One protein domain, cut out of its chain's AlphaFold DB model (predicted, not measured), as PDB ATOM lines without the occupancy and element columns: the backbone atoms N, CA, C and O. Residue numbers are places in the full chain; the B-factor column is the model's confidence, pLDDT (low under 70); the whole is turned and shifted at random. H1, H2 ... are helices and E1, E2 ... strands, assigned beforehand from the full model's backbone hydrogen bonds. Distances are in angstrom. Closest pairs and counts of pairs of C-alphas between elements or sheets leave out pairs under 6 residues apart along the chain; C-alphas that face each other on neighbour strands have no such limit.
ATOM      1  N   ASN A  15     203.114 247.692 272.151       63.91
ATOM      2  CA  ASN A  15     202.181 247.578 273.247       63.91
ATOM      3  C   ASN A  15     201.973 248.960 273.902       63.91
ATOM      4  O   ASN A  15     202.912 249.720 274.155       63.91
ATOM      5  N   LYS A  16     200.708 249.313 274.145       63.53
ATOM      6  CA  LYS A  16     200.328 250.635 274.674       63.53
ATOM      7  C   LYS A  16     200.920 250.918 276.058       63.53
ATOM      8  O   LYS A  16     201.169 252.078 276.380       63.53
ATOM      9  N   VAL A  17     201.189 249.864 276.833       66.50
ATOM     10  CA  VAL A  17     201.836 249.956 278.148       66.50
ATOM     11  C   VAL A  17     203.243 250.536 278.011       66.50
ATOM     12  O   VAL A  17     203.571 251.514 278.673       66.50
ATOM     13  N   PHE A  18     204.047 250.014 277.082       65.88
ATOM     14  CA  PHE A  18     205.390 250.537 276.843       65.88
ATOM     15  C   PHE A  18     205.375 251.939 276.225       65.88
ATOM     16  O   PHE A  18     206.219 252.769 276.542       65.88
ATOM     17  N   ALA A  19     204.398 252.229 275.362       64.75
ATOM     18  CA  ALA A  19     204.261 253.546 274.738       64.75
ATOM     19  C   ALA A  19     203.880 254.663 275.729       64.75
ATOM     20  O   ALA A  19     204.082 255.835 275.414       64.75
ATOM     21  N   SER A  20     203.334 254.311 276.898       66.06
ATOM     22  CA  SER A  20     202.964 255.265 277.953       66.06
ATOM     23  C   SER A  20     204.150 255.710 278.819       66.06
ATOM     24  O   SER A  20     204.025 256.695 279.542       66.06
ATOM     25  N   LEU A  21     205.300 255.027 278.745       66.38
ATOM     26  CA  LEU A  21     206.522 255.449 279.434       66.38
ATOM     27  C   LEU A  21     207.165 256.616 278.677       66.38
ATOM     28  O   LEU A  21     207.552 256.496 277.512       66.38
ATOM     29  N   THR A  22     207.254 257.769 279.335       57.84
ATOM     30  CA  THR A  22     207.889 258.971 278.792       57.84
ATOM     31  C   THR A  22     209.384 258.748 278.560       57.84
ATOM     32  O   THR A  22     210.056 258.060 279.321       57.84
ATOM     33  N   HIS A  23     209.910 259.334 277.479       56.47
ATOM     34  CA  HIS A  23     211.274 259.125 276.963       56.47
ATOM     35  C   HIS A  23     212.399 259.394 277.988       56.47
ATOM     36  O   HIS A  23     213.502 258.885 277.817       56.47
ATOM     37  N   GLU A  24     212.120 260.158 279.042       57.47
ATOM     38  CA  GLU A  24     213.080 260.506 280.095       57.47
ATOM     39  C   GLU A  24     213.334 259.355 281.088       57.47
ATOM     40  O   GLU A  24     214.435 259.250 281.610       57.47
ATOM     41  N   ASP A  25     212.380 258.436 281.283       59.59
ATOM     42  CA  ASP A  25     212.502 257.339 282.262       59.59
ATOM     43  C   ASP A  25     212.970 256.020 281.622       59.59
ATOM     44  O   ASP A  25     213.300 255.051 282.300       59.59
ATOM     45  N   ALA A  26     213.006 255.951 280.288       62.62
ATOM     46  CA  ALA A  26     213.240 254.707 279.558       62.62
ATOM     47  C   ALA A  26     214.717 254.271 279.481       62.62
ATOM     48  O   ALA A  26     214.985 253.131 279.080       62.62
ATOM     49  N   SER A  27     215.669 255.160 279.803       67.06
ATOM     50  CA  SER A  27     217.106 254.835 279.845       67.06
ATOM     51  C   SER A  27     217.537 254.173 281.146       67.06
ATOM     52  O   SER A  27     218.476 253.379 281.126       67.06
ATOM     53  N   ASP A  28     216.840 254.479 282.240       80.75
ATOM     54  CA  ASP A  28     217.219 254.063 283.595       80.75
ATOM     55  C   ASP A  28     216.515 252.763 284.014       80.75
ATOM     56  O   ASP A  28     216.840 252.159 285.036       80.75
ATOM     57  N   ILE A  29     215.572 252.294 283.194       83.69
ATOM     58  CA  ILE A  29     214.879 251.024 283.385       83.69
ATOM     59  C   ILE A  29     215.826 249.854 283.111       83.69
ATOM     60  O   ILE A  29     216.450 249.765 282.049       83.69
ATOM     61  N   ASP A  30     215.855 248.906 284.050       89.88
ATOM     62  CA  ASP A  30     216.572 247.644 283.888       89.88
ATOM     63  C   ASP A  30     216.157 246.934 282.578       89.88
ATOM     64  O   ASP A  30     214.957 246.794 282.300       89.88
ATOM     65  N   PRO A  31     217.114 246.444 281.765       88.81
ATOM     66  CA  PRO A  31     216.811 245.769 280.505       88.81
ATOM     67  C   PRO A  31     215.817 244.607 280.629       88.81
ATOM     68  O   PRO A  31     215.032 244.383 279.709       88.81
ATOM     69  N   SER A  32     215.809 243.885 281.752       86.38
ATOM     70  CA  SER A  32     214.888 242.765 281.981       86.38
ATOM     71  C   SER A  32     213.462 243.267 282.184       86.38
ATOM     72  O   SER A  32     212.522 242.730 281.597       86.38
ATOM     73  N   TYR A  33     213.300 244.345 282.955       87.75
ATOM     74  CA  TYR A  33     212.000 244.986 283.145       87.75
ATOM     75  C   TYR A  33     211.467 245.587 281.838       87.75
ATOM     76  O   TYR A  33     210.272 245.526 281.555       87.75
ATOM     77  N   LYS A  34     212.360 246.073 280.973       87.69
ATOM     78  CA  LYS A  34     212.008 246.542 279.628       87.69
ATOM     79  C   LYS A  34     211.390 245.438 278.763       87.69
ATOM     80  O   LYS A  34     210.354 245.659 278.141       87.69
ATOM     81  N   ILE A  35     211.998 244.248 278.756       86.19
ATOM     82  CA  ILE A  35     211.484 243.072 278.032       86.19
ATOM     83  C   ILE A  35     210.149 242.623 278.630       86.19
ATOM     84  O   ILE A  35     209.227 242.270 277.891       86.19
ATOM     85  N   PHE A  36     210.028 242.656 279.960       89.44
ATOM     86  CA  PHE A  36     208.769 242.358 280.632       89.44
ATOM     87  C   PHE A  36     207.647 243.269 280.122       89.44
ATOM     88  O   PHE A  36     206.614 242.794 279.655       89.44
ATOM     89  N   LEU A  37     207.886 244.581 280.147       89.88
ATOM     90  CA  LEU A  37     206.903 245.558 279.711       89.88
ATOM     91  C   LEU A  37     206.546 245.377 278.245       89.88
ATOM     92  O   LEU A  37     205.366 245.385 277.950       89.88
ATOM     93  N   GLU A  38     207.507 245.174 277.339       88.94
ATOM     94  CA  GLU A  38     207.246 244.979 275.902       88.94
ATOM     95  C   GLU A  38     206.288 243.810 275.620       88.94
ATOM     96  O   GLU A  38     205.444 243.905 274.727       88.94
ATOM     97  N   ASN A  39     206.369 242.737 276.412       89.81
ATOM     98  CA  ASN A  39     205.479 241.587 276.268       89.81
ATOM     99  C   ASN A  39     204.256 241.624 277.203       89.81
ATOM    100  O   ASN A  39     203.508 240.645 277.275       89.81
ATOM    101  N   LEU A  40     204.039 242.733 277.916       91.50
ATOM    102  CA  LEU A  40     202.833 242.967 278.699       91.50
ATOM    103  C   LEU A  40     201.751 243.578 277.806       91.50
ATOM    104  O   LEU A  40     201.916 244.658 277.225       91.50
ATOM    105  N   ILE A  41     200.634 242.867 277.709       90.75
ATOM    106  CA  ILE A  41     199.473 243.223 276.904       90.75
ATOM    107  C   ILE A  41     198.332 243.562 277.855       90.75
ATOM    108  O   ILE A  41     197.997 242.788 278.744       90.75
ATOM    109  N   GLU A  42     197.726 244.723 277.656       88.62
ATOM    110  CA  GLU A  42     196.476 245.082 278.316       88.62
ATOM    111  C   GLU A  42     195.328 244.287 277.672       88.62
ATOM    112  O   GLU A  42     195.095 244.388 276.463       88.62
ATOM    113  N   ASP A  43     194.642 243.472 278.469       86.25
ATOM    114  CA  ASP A  43     193.518 242.620 278.073       86.25
ATOM    115  C   ASP A  43     192.266 243.009 278.872       86.25
ATOM    116  O   ASP A  43     191.928 242.427 279.906       86.25
ATOM    117  N   GLY A  44     191.582 244.058 278.411       86.50
ATOM    118  CA  GLY A  44     190.397 244.589 279.082       86.50
ATOM    119  C   GLY A  44     190.732 245.167 280.460       86.50
ATOM    120  O   GLY A  44     191.334 246.228 280.545       86.50
ATOM    121  N   SER A  45     190.306 244.488 281.529       83.69
ATOM    122  CA  SER A  45     190.606 244.848 282.928       83.69
ATOM    123  C   SER A  45     191.763 244.045 283.529       83.69
ATOM    124  O   SER A  45     192.008 244.114 284.730       83.69
ATOM    125  N   ALA A  46     192.418 243.214 282.724       87.12
ATOM    126  CA  ALA A  46     193.534 242.382 283.130       87.12
ATOM    127  C   ALA A  46     194.777 242.749 282.317       87.12
ATOM    128  O   ALA A  46     194.694 243.349 281.246       87.12
ATOM    129  N   TYR A  47     195.940 242.340 282.805       91.56
ATOM    130  CA  TYR A  47     197.178 242.384 282.042       91.56
ATOM    131  C   TYR A  47     197.653 240.964 281.775       91.56
ATOM    132  O   TYR A  47     197.715 240.134 282.678       91.56
ATOM    133  N   VAL A  48     198.002 240.666 280.531       92.75
ATOM    134  CA  VAL A  48     198.547 239.374 280.123       92.75
ATOM    135  C   VAL A  48     199.997 239.575 279.727       92.75
ATOM    136  O   VAL A  48     200.305 240.260 278.756       92.75
ATOM    137  N   PHE A  49     200.898 238.964 280.480       92.88
ATOM    138  CA  PHE A  49     202.308 238.915 280.146       92.88
ATOM    139  C   PHE A  49     202.602 237.669 279.316       92.88
ATOM    140  O   PHE A  49     202.358 236.548 279.769       92.88
ATOM    141  N   HIS A  50     203.121 237.853 278.104       90.94
ATOM    142  CA  HIS A  50     203.484 236.764 277.207       90.94
ATOM    143  C   HIS A  50     204.990 236.483 277.269       90.94
ATOM    144  O   HIS A  50     205.809 237.312 276.899       90.94
ATOM    145  N   MET A  51     205.376 235.281 277.677       88.81
ATOM    146  CA  MET A  51     206.763 234.831 277.683       88.81
ATOM    147  C   MET A  51     207.021 233.971 276.438       88.81
ATOM    148  O   MET A  51     206.650 232.798 276.442       88.81
ATOM    149  N   PRO A  52     207.651 234.490 275.365       82.19
ATOM    150  CA  PRO A  52     207.897 233.708 274.149       82.19
ATOM    151  C   PRO A  52     208.873 232.538 274.367       82.19
ATOM    152  O   PRO A  52     208.803 231.537 273.656       82.19
ATOM    153  N   ASN A  53     209.747 232.640 275.372       83.31
ATOM    154  CA  ASN A  53     210.754 231.646 275.743       83.31
ATOM    155  C   ASN A  53     210.588 231.244 277.216       83.31
ATOM    156  O   ASN A  53     211.483 231.473 278.024       83.31
ATOM    157  N   GLY A  54     209.422 230.707 277.577       76.06
ATOM    158  CA  GLY A  54     209.169 230.203 278.927       76.06
ATOM    159  C   GLY A  54     209.959 228.931 279.249       76.06
ATOM    160  O   GLY A  54     210.836 228.501 278.490       76.06
ATOM    161  N   ASP A  55     209.635 228.315 280.385       76.81
ATOM    162  CA  ASP A  55     210.303 227.101 280.850       76.81
ATOM    163  C   ASP A  55     210.327 226.024 279.757       76.81
ATOM    164  O   ASP A  55     209.349 225.776 279.047       76.81
ATOM    165  N   HIS A  56     211.491 225.397 279.590       82.62
ATOM    166  CA  HIS A  56     211.759 224.406 278.543       82.62
ATOM    167  C   HIS A  56     211.680 224.934 277.095       82.62
ATOM    168  O   HIS A  56     211.607 224.141 276.156       82.62
ATOM    169  N   GLY A  57     211.735 226.256 276.893       83.81
ATOM    170  CA  GLY A  57     211.677 226.878 275.568       83.81
ATOM    171  C   GLY A  57     210.273 226.904 274.962       83.81
ATOM    172  O   GLY A  57     210.134 227.122 273.759       83.81
ATOM    173  N   LEU A  58     209.240 226.667 275.776       82.25
ATOM    174  CA  LEU A  58     207.844 226.742 275.366       82.25
ATOM    175  C   LEU A  58     207.264 228.110 275.745       82.25
ATOM    176  O   LEU A  58     207.536 228.599 276.842       82.25
ATOM    177  N   PRO A  59     206.456 228.741 274.879       87.75
ATOM    178  CA  PRO A  59     205.815 229.993 275.228       87.75
ATOM    179  C   PRO A  59     204.813 229.784 276.371       87.75
ATOM    180  O   PRO A  59     204.063 228.806 276.381       87.75
ATOM    181  N   ALA A  60     204.789 230.715 277.317       89.06
ATOM    182  CA  ALA A  60     203.878 230.717 278.456       89.06
ATOM    183  C   ALA A  60     203.237 232.099 278.610       89.06
ATOM    184  O   ALA A  60     203.782 233.095 278.142       89.06
ATOM    185  N   SER A  61     202.086 232.182 279.271       90.56
ATOM    186  CA  SER A  61     201.424 233.459 279.549       90.56
ATOM    187  C   SER A  61     200.979 233.536 281.000       90.56
ATOM    188  O   SER A  61     200.392 232.581 281.510       90.56
ATOM    189  N   ILE A  62     201.201 234.683 281.633       91.38
ATOM    190  CA  ILE A  62     200.739 234.985 282.989       91.38
ATOM    191  C   ILE A  62     199.641 236.037 282.878       91.38
ATOM    192  O   ILE A  62     199.847 237.072 282.248       91.38
ATOM    193  N   ARG A  63     198.471 235.775 283.467       92.12
ATOM    194  CA  ARG A  63     197.372 236.744 283.533       92.12
ATOM    195  C   ARG A  63     197.319 237.353 284.928       92.12
ATOM    196  O   ARG A  63     197.166 236.629 285.906       92.12
ATOM    197  N   TYR A  64     197.426 238.668 284.984       89.44
ATOM    198  CA  TYR A  64     197.225 239.495 286.160       89.44
ATOM    199  C   TYR A  64     195.814 240.060 286.085       89.44
ATOM    200  O   TYR A  64     195.519 240.899 285.236       89.44
ATOM    201  N   GLU A  65     194.932 239.566 286.938       85.62
ATOM    202  CA  GLU A  65     193.623 240.164 287.156       85.62
ATOM    203  C   GLU A  65     193.684 241.021 288.413       85.62
ATOM    204  O   GLU A  65     194.300 240.641 289.410       85.62
ATOM    205  N   GLU A  66     193.086 242.206 288.351       68.25
ATOM    206  CA  GLU A  66     192.784 242.946 289.564       68.25
ATOM    207  C   GLU A  66     191.596 242.234 290.208       68.25
ATOM    208  O   GLU A  66     190.451 242.383 289.769       68.25
ATOM    209  N   ASP A  67     191.868 241.395 291.211       68.75
ATOM    210  CA  ASP A  67     190.824 240.952 292.123       68.75
ATOM    211  C   ASP A  67     190.195 242.230 292.660       68.75
ATOM    212  O   ASP A  67     190.871 243.013 293.330       68.75
TER     213      ASP A  67
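What this domain is: This is residues 15 to 67 of the 213 residues of an uncharacterized protein of Aegilops tauschii subsp. strangulata (UniProt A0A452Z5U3). A small three-stranded antiparallel sheet, E1 E2 E3, forms one part of the model, and two short helices, H1 and H2, touch each other and graze the sheet near E1 and E2, joined by a wide loop that swings away from the sheet. Residues 53 to 58, in the turn between E2 and E3, stick out, and so do residues 27 to 33, which run into H2. The printed part has 53 residues, with two named helices and three named strands in the order H1 H2 E1 E2 E3, a mixed class. The whole is only just loose, close to compact, with a radius of gyration of the C-alphas of 12.3 A and spans of 34 by 27 by 17 A.

How they stand to each other: Start near the first residue with H1, residues 16 to 19, which touches H2, residues 31 to 38; their closest C-alphas are those of Phe 18 and Glu 38, 5.9 A apart. H1 only grazes the sheet with its residues 16 to 18; the C-alphas of Val 17 and Leu 40, the closest to E1, residues 40 to 43, are 7.1 A apart. H2 also only grazes the sheet, with its residues 34 to 38; its closest C-alphas to E2, residues 46 to 51, are those of Phe 36 and Phe 49, 7.3 A apart. In H2 every O i to N i+4 pair is within hydrogen-bond range, while H1 is too short for such a pair. E1 and E2 are an antiparallel hairpin at 143 degrees, with N 41 and O 48 at 2.8 A. E2 and E3, residues 60 to 65, are a second hairpin at 163 degrees, with N 51 and O 60 at 2.7 A. These strands form a meander, each the antiparallel neighbour of the one before, with E1 and E3 as edge strands.

Where its parts are: Find C-alpha 16 at (200.328, 250.635, 274.674), where H1 begins; it ends at Ala 19. H2 runs 10.6 A from Pro 31 to Glu 38, and E1 runs 9.3 A from Leu 40 to Asp 43. E2 runs 16.2 A from C-alpha 46 at (193.534, 242.382, 283.130) to Met 51. E3 runs 16.4 A from Ala 60 to C-alpha 65 at (193.623, 240.164, 287.156).

The domain as a whole: Look for the two C-alphas farthest apart, those of Glu 24 and His 56, at 36.2 A. The printed part has no cut. The link from H1 to H2 is long, with 11 residues; those from H2 to E1 and E1 to E2 are tight. Look in the B-factor column for pLDDT under 70 at residues 15 to 27 and 66 to 67; the mean of the printed part is 80.5.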